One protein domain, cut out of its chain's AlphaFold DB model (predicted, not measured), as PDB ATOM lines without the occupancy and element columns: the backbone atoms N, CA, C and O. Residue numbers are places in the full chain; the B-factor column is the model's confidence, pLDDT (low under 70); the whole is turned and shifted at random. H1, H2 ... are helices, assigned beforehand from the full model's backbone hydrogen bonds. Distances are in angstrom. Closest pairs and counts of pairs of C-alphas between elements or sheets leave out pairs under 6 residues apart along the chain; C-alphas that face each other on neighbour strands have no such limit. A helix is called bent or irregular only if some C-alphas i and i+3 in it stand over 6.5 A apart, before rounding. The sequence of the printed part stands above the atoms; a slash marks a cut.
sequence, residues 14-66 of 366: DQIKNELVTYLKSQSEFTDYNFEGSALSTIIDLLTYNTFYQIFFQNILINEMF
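What this domain is: This is residues 14 to 66 of the 366 residues of an uncharacterized protein of Balneola sp (UniProt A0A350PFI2). One long straight helix, H2, makes the length of the model, and a short helix, H1, meets it partway along with its first part, at a slant. From there H1 runs away from H2, and the long link folds back to the beginning of H2; H1, the link and the first part of H2 make a rough triangle, while residues 53 to 66, of which 53 to 65 belong to H2, stick out as a free arm. The printed part has 53 residues with two named helices, H1 then H2, and no named strand; the class is all helix. The whole is loose, with a radius of gyration of the C-alphas of 14.0 A, and spans 46 by 21 by 15 A, a rod in outline whose length comes from H2 and its free arm.

How they stand to each other: H2, residues 38 to 65, touches H1, residues 14 to 25, with 8 pairs of C-alphas within 8 A. Their closest C-alphas are those of Lys 17 and Thr 48, 5.6 A apart. H1 touches H2 with residues 16 to 21 alone, and H2 touches H1 with residues 44 to 52 alone. The two helices run opposite ways at a steep tilt of 59 degrees, and their centres are 12.9 A apart. In H1 and H2 every O i to N i+4 pair is within hydrogen-bond range.

Where its parts are: H2 has 28 residues and measures 40.2 A, from C-alpha 38 at (189.353, 172.114, 100.199) to C-alpha 65 at (175.240, 181.593, 136.622). H1 has 12 residues and measures 16.4 A, beginning with C-alpha 14 at (192.287, 172.756, 116.121). Neither helix is bent.

The domain as a whole: The two C-alphas farthest apart are those of Asp 32 and Phe 66, 46.3 A. The link from H1 to H2, residues 26 to 37, is long, and its residues 26 to 32 stand free. The printed part has no cut. The mean pLDDT of the printed part is 84.8, and residue 31 is under 70.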
ATOM      1  N   ASP A  14     191.671 173.834 116.904       86.12
ATOM      2  CA  ASP A  14     192.287 172.756 116.121       86.12
ATOM      3  C   ASP A  14     191.975 171.369 116.694       86.12
ATOM      4  O   ASP A  14     191.842 170.390 115.957       86.12
ATOM      5  N   GLN A  15     191.811 171.269 118.012       85.62
ATOM      6  CA  GLN A  15     191.469 170.011 118.664       85.62
ATOM      7  C   GLN A  15     190.002 169.643 118.411       85.62
ATOM      8  O   GLN A  15     189.724 168.501 118.050       85.62
ATOM      9  N   ILE A  16     189.082 170.614 118.487       84.69
ATOM     10  CA  ILE A  16     187.663 170.418 118.146       84.69
ATOM     11  C   ILE A  16     187.523 169.993 116.678       84.69
ATOM     12  O   ILE A  16     186.780 169.059 116.370       84.69
ATOM     13  N   LYS A  17     188.286 170.616 115.770       87.38
ATOM     14  CA  LYS A  17     188.343 170.213 114.358       87.38
ATOM     15  C   LYS A  17     188.786 168.757 114.214       87.38
ATOM     16  O   LYS A  17     188.140 167.977 113.513       87.38
ATOM     17  N   ASN A  18     189.872 168.374 114.885       86.88
ATOM     18  CA  ASN A  18     190.404 167.013 114.829       86.88
ATOM     19  C   ASN A  18     189.428 165.975 115.404       86.88
ATOM     20  O   ASN A  18     189.312 164.872 114.861       86.88
ATOM     21  N   GLU A  19     188.683 166.317 116.455       84.25
ATOM     22  CA  GLU A  19     187.630 165.467 117.019       84.25
ATOM     23  C   GLU A  19     186.438 165.322 116.075       84.25
ATOM     24  O   GLU A  19     185.983 164.200 115.848       84.25
ATOM     25  N   LEU A  20     185.985 166.413 115.449       83.38
ATOM     26  CA  LEU A  20     184.941 166.381 114.421       83.38
ATOM     27  C   LEU A  20     185.354 165.513 113.227       83.38
ATOM     28  O   LEU A  20     184.574 164.674 112.777       83.38
ATOM     29  N   VAL A  21     186.594 165.645 112.748       85.50
ATOM     30  CA  VAL A  21     187.142 164.795 111.676       85.50
ATOM     31  C   VAL A  21     187.195 163.330 112.113       85.50
ATOM     32  O   VAL A  21     186.837 162.443 111.341       85.50
ATOM     33  N   THR A  22     187.612 163.053 113.350       85.38
ATOM     34  CA  THR A  22     187.673 161.687 113.894       85.38
ATOM     35  C   THR A  22     186.276 161.075 114.032       85.38
ATOM     36  O   THR A  22     186.073 159.917 113.669       85.38
ATOM     37  N   TYR A  23     185.294 161.861 114.480       83.94
ATOM     38  CA  TYR A  23     183.889 161.468 114.539       83.94
ATOM     39  C   TYR A  23     183.338 161.156 113.143       83.94
ATOM     40  O   TYR A  23     182.745 160.096 112.950       83.94
ATOM     41  N   LEU A  24     183.587 162.016 112.151       82.62
ATOM     42  CA  LEU A  24     183.138 161.794 110.773       82.62
ATOM     43  C   LEU A  24     183.790 160.555 110.140       82.62
ATOM     44  O   LEU A  24     183.101 159.786 109.477       82.62
ATOM     45  N   LYS A  25     185.076 160.294 110.416       82.06
ATOM     46  CA  LYS A  25     185.779 159.068 109.986       82.06
ATOM     47  C   LYS A  25     185.214 157.785 110.609       82.06
ATOM     48  O   LYS A  25     185.399 156.712 110.044       82.06
ATOM     49  N   SER A  26     184.552 157.872 111.767       81.00
ATOM     50  CA  SER A  26     183.934 156.713 112.429       81.00
ATOM     51  C   SER A  26     182.583 156.301 111.826       81.00
ATOM     52  O   SER A  26     182.085 155.216 112.125       81.00
ATOM     53  N   GLN A  27     181.993 157.145 110.972       80.38
ATOM     54  CA  GLN A  27     180.722 156.871 110.306       80.38
ATOM     55  C   GLN A  27     180.946 156.027 109.048       80.38
ATOM     56  O   GLN A  27     181.767 156.362 108.195       80.38
ATOM     57  N   SER A  28     180.172 154.950 108.897       76.44
ATOM     58  CA  SER A  28     180.307 154.009 107.776       76.44
ATOM     59  C   SER A  28     179.999 154.616 106.402       76.44
ATOM     60  O   SER A  28     180.416 154.060 105.395       76.44
ATOM     61  N   GLU A  29     179.275 155.736 106.345       78.19
ATOM     62  CA  GLU A  29     178.932 156.436 105.095       78.19
ATOM     63  C   GLU A  29     180.073 157.307 104.549       78.19
ATOM     64  O   GLU A  29     180.052 157.667 103.374       78.19
ATOM     65  N   PHE A  30     181.077 157.638 105.372       70.62
ATOM     66  CA  PHE A  30     182.112 158.617 105.023       70.62
ATOM     67  C   PHE A  30     183.548 158.066 105.059       70.62
ATOM     68  O   PHE A  30     184.503 158.843 105.066       70.62
ATOM     69  N   THR A  31     183.727 156.741 105.048       68.75
ATOM     70  CA  THR A  31     185.054 156.093 105.133       68.75
ATOM     71  C   THR A  31     186.002 156.475 103.997       68.75
ATOM     72  O   THR A  31     187.215 156.493 104.194       68.75
ATOM     73  N   ASP A  32     185.450 156.823 102.833       73.25
ATOM     74  CA  ASP A  32     186.206 157.047 101.596       73.25
ATOM     75  C   ASP A  32     186.477 158.540 101.324       73.25
ATOM     76  O   ASP A  32     187.124 158.901 100.338       73.25
ATOM     77  N   TYR A  33     185.988 159.435 102.192       75.19
ATOM     78  CA  TYR A  33     186.139 160.879 102.019       75.19
ATOM     79  C   TYR A  33     187.481 161.378 102.562       75.19
ATOM     80  O   TYR A  33     187.869 161.105 103.699       75.19
ATOM     81  N   ASN A  34     188.172 162.200 101.765       75.88
ATOM     82  CA  ASN A  34     189.331 162.949 102.240       75.88
ATOM     83  C   ASN A  34     188.884 164.270 102.889       75.88
ATOM     84  O   ASN A  34     188.553 165.240 102.204       75.88
ATOM     85  N   PHE A  35     188.918 164.303 104.220       75.31
ATOM     86  CA  PHE A  35     188.551 165.463 105.036       75.31
ATOM     87  C   PHE A  35     189.548 166.634 104.959       75.31
ATOM     88  O   PHE A  35     189.212 167.736 105.381       75.31
ATOM     89  N   GLU A  36     190.736 166.436 104.375       75.50
ATOM     90  CA  GLU A  36     191.690 167.515 104.062       75.50
ATOM     91  C   GLU A  36     191.365 168.220 102.729       75.50
ATOM     92  O   GLU A  36     191.987 169.220 102.371       75.50
ATOM     93  N   GLY A  37     190.377 167.722 101.973       77.38
ATOM     94  CA  GLY A  37     189.934 168.333 100.721       77.38
ATOM     95  C   GLY A  37     189.311 169.721 100.924       77.38
ATOM     96  O   GLY A  37     188.490 169.919 101.817       77.38
ATOM     97  N   SER A  38     189.653 170.675 100.048       73.00
ATOM     98  CA  SER A  38     189.353 172.114 100.199       73.00
ATOM     99  C   SER A  38     187.885 172.448 100.530       73.00
ATOM    100  O   SER A  38     187.634 173.226 101.451       73.00
ATOM    101  N   ALA A  39     186.903 171.845  99.852       82.06
ATOM    102  CA  ALA A  39     185.489 172.155 100.092       82.06
ATOM    103  C   ALA A  39     184.962 171.575 101.418       82.06
ATOM    104  O   ALA A  39     184.229 172.245 102.143       82.06
ATOM    105  N   LEU A  40     185.356 170.343 101.752       81.88
ATOM    106  CA  LEU A  40     184.867 169.642 102.939       81.88
ATOM    107  C   LEU A  40     185.587 170.131 104.207       81.88
ATOM    108  O   LEU A  40     184.933 170.325 105.228       81.88
ATOM    109  N   SER A  41     186.881 170.472 104.111       85.50
ATOM    110  CA  SER A  41     187.600 171.186 105.177       85.50
ATOM    111  C   SER A  41     186.942 172.528 105.481       85.50
ATOM    112  O   SER A  41     186.728 172.819 106.647       85.50
ATOM    113  N   THR A  42     186.545 173.314 104.471       85.88
ATOM    114  CA  THR A  42     185.901 174.623 104.706       85.88
ATOM    115  C   THR A  42     184.575 174.485 105.468       85.88
ATOM    116  O   THR A  42     184.280 175.286 106.354       85.88
ATOM    117  N   ILE A  43     183.780 173.450 105.168       87.25
ATOM    118  CA  ILE A  43     182.532 173.164 105.898       87.25
ATOM    119  C   ILE A  43     182.833 172.742 107.341       87.25
ATOM    120  O   ILE A  43     182.182 173.224 108.268       87.25
ATOM    121  N   ILE A  44     183.830 171.877 107.548       88.12
ATOM    122  CA  ILE A  44     184.260 171.464 108.891       88.12
ATOM    123  C   ILE A  44     184.793 172.658 109.681       88.12
ATOM    124  O   ILE A  44     184.471 172.784 110.857       88.12
ATOM    125  N   ASP A  45     185.544 173.557 109.052       88.88
ATOM    126  CA  ASP A  45     186.067 174.769 109.680       88.88
ATOM    127  C   ASP A  45     184.931 175.697 110.127       88.88
ATOM    128  O   ASP A  45     184.952 176.203 111.248       88.88
ATOM    129  N   LEU A  46     183.884 175.853 109.310       90.75
ATOM    130  CA  LEU A  46     182.693 176.628 109.668       90.75
ATOM    131  C   LEU A  46     181.906 175.995 110.830       90.75
ATOM    132  O   LEU A  46     181.485 176.704 111.745       90.75
ATOM    133  N   LEU A  47     181.732 174.669 110.827       89.38
ATOM    134  CA  LEU A  47     181.078 173.946 111.926       89.38
ATOM    135  C   LEU A  47     181.908 173.998 113.215       89.38
ATOM    136  O   LEU A  47     181.358 174.193 114.301       89.38
ATOM    137  N   THR A  48     183.230 173.881 113.092       90.50
ATOM    138  CA  THR A  48     184.175 174.017 114.208       90.50
ATOM    139  C   THR A  48     184.091 175.422 114.785       90.50
ATOM    140  O   THR A  48     183.986 175.575 115.997       90.50
ATOM    141  N   TYR A  49     184.048 176.453 113.939       91.19
ATOM    142  CA  TYR A  49     183.916 177.841 114.376       91.19
ATOM    143  C   TYR A  49     182.609 178.089 115.133       91.19
ATOM    144  O   TYR A  49     182.630 178.671 116.218       91.19
ATOM    145  N   ASN A  50     181.478 177.599 114.615       91.81
ATOM    146  CA  ASN A  50     180.192 177.704 115.303       91.81
ATOM    147  C   ASN A  50     180.202 176.971 116.658       91.81
ATOM    148  O   ASN A  50     179.751 177.523 117.659       91.81
ATOM    149  N   THR A  51     180.777 175.767 116.704       90.19
ATOM    150  CA  THR A  51     180.886 174.967 117.933       90.19
ATOM    151  C   THR A  51     181.799 175.635 118.959       90.19
ATOM    152  O   THR A  51     181.432 175.744 120.126       90.19
ATOM    153  N   PHE A  52     182.959 176.143 118.536       88.12
ATOM    154  CA  PHE A  52     183.887 176.871 119.399       88.12
ATOM    155  C   PHE A  52     183.234 178.129 119.981       88.12
ATOM    156  O   PHE A  52     183.316 178.367 121.185       88.12
ATOM    157  N   TYR A  53     182.514 178.892 119.152       90.12
ATOM    158  CA  TYR A  53     181.749 180.049 119.613       90.12
ATOM    159  C   TYR A  53     180.687 179.656 120.649       90.12
ATOM    160  O   TYR A  53     180.568 180.306 121.686       90.12
ATOM    161  N   GLN A  54     179.956 178.563 120.409       90.88
ATOM    162  CA  GLN A  54     178.938 178.061 121.330       90.88
ATOM    163  C   GLN A  54     179.537 177.607 122.667       90.88
ATOM    164  O   GLN A  54     178.995 177.943 123.717       90.88
ATOM    165  N   ILE A  55     180.656 176.878 122.650       88.31
ATOM    166  CA  ILE A  55     181.362 176.433 123.861       88.31
ATOM    167  C   ILE A  55     181.866 177.637 124.657       88.31
ATOM    168  O   ILE A  55     181.679 177.700 125.871       88.31
ATOM    169  N   PHE A  56     182.469 178.615 123.981       86.31
ATOM    170  CA  PHE A  56     182.936 179.840 124.621       86.31
ATOM    171  C   PHE A  56     181.778 180.620 125.258       86.31
ATOM    172  O   PHE A  56     181.859 181.013 126.422       86.31
ATOM    173  N   PHE A  57     180.669 180.784 124.532       90.19
ATOM    174  CA  PHE A  57     179.463 181.423 125.054       90.19
ATOM    175  C   PHE A  57     178.890 180.670 126.262       90.19
ATOM    176  O   PHE A  57     178.556 181.297 127.264       90.19
ATOM    177  N   GLN A  58     178.823 179.337 126.207       91.25
ATOM    178  CA  GLN A  58     178.376 178.506 127.328       91.25
ATOM    179  C   GLN A  58     179.300 178.623 128.540       91.25
ATOM    180  O   GLN A  58     178.805 178.681 129.659       91.25
ATOM    181  N   ASN A  59     180.618 178.699 128.343       88.19
ATOM    182  CA  ASN A  59     181.562 178.897 129.439       88.19
ATOM    183  C   ASN A  59     181.312 180.238 130.144       88.19
ATOM    184  O   ASN A  59     181.176 180.271 131.364       88.19
ATOM    185  N   ILE A  60     181.156 181.323 129.376       89.31
ATOM    186  CA  ILE A  60     180.792 182.634 129.932       89.31
ATOM    187  C   ILE A  60     179.446 182.555 130.655       89.31
ATOM    188  O   ILE A  60     179.336 183.036 131.776       89.31
ATOM    189  N   LEU A  61     178.435 181.931 130.046       92.56
ATOM    190  CA  LEU A  61     177.109 181.787 130.645       92.56
ATOM    191  C   LEU A  61     177.183 181.063 131.995       92.56
ATOM    192  O   LEU A  61     176.665 181.575 132.979       92.56
ATOM    193  N   ILE A  62     177.849 179.905 132.048       92.81
ATOM    194  CA  ILE A  62     178.005 179.105 133.270       92.81
ATOM    195  C   ILE A  62     178.746 179.907 134.341       92.81
ATOM    196  O   ILE A  62     178.327 179.901 135.496       92.81
ATOM    197  N   ASN A  63     179.788 180.652 133.967       90.81
ATOM    198  CA  ASN A  63     180.496 181.501 134.922       90.81
ATOM    199  C   ASN A  63     179.603 182.630 135.463       90.81
ATOM    200  O   ASN A  63     179.726 182.992 136.626       90.81
ATOM    201  N   GLU A  64     178.676 183.176 134.677       93.19
ATOM    202  CA  GLU A  64     177.723 184.191 135.154       93.19
ATOM    203  C   GLU A  64     176.543 183.595 135.958       93.19
ATOM    204  O   GLU A  64     175.870 184.317 136.699       93.19
ATOM    205  N   MET A  65     176.297 182.281 135.866       91.62
ATOM    206  CA  MET A  65     175.240 181.593 136.622       91.62
ATOM    207  C   MET A  65     175.547 181.440 138.114       91.62
ATOM    208  O   MET A  65     174.609 181.280 138.891       91.62
ATOM    209  N   PHE A  66     176.815 181.496 138.525       90.88
ATOM    210  CA  PHE A  66     177.202 181.393 139.932       90.88
ATOM    211  C   PHE A  66     177.809 182.703 140.433       90.88
ATOM    212  O   PHE A  66     178.574 183.366 139.736       90.88
TER     213      PHE A  66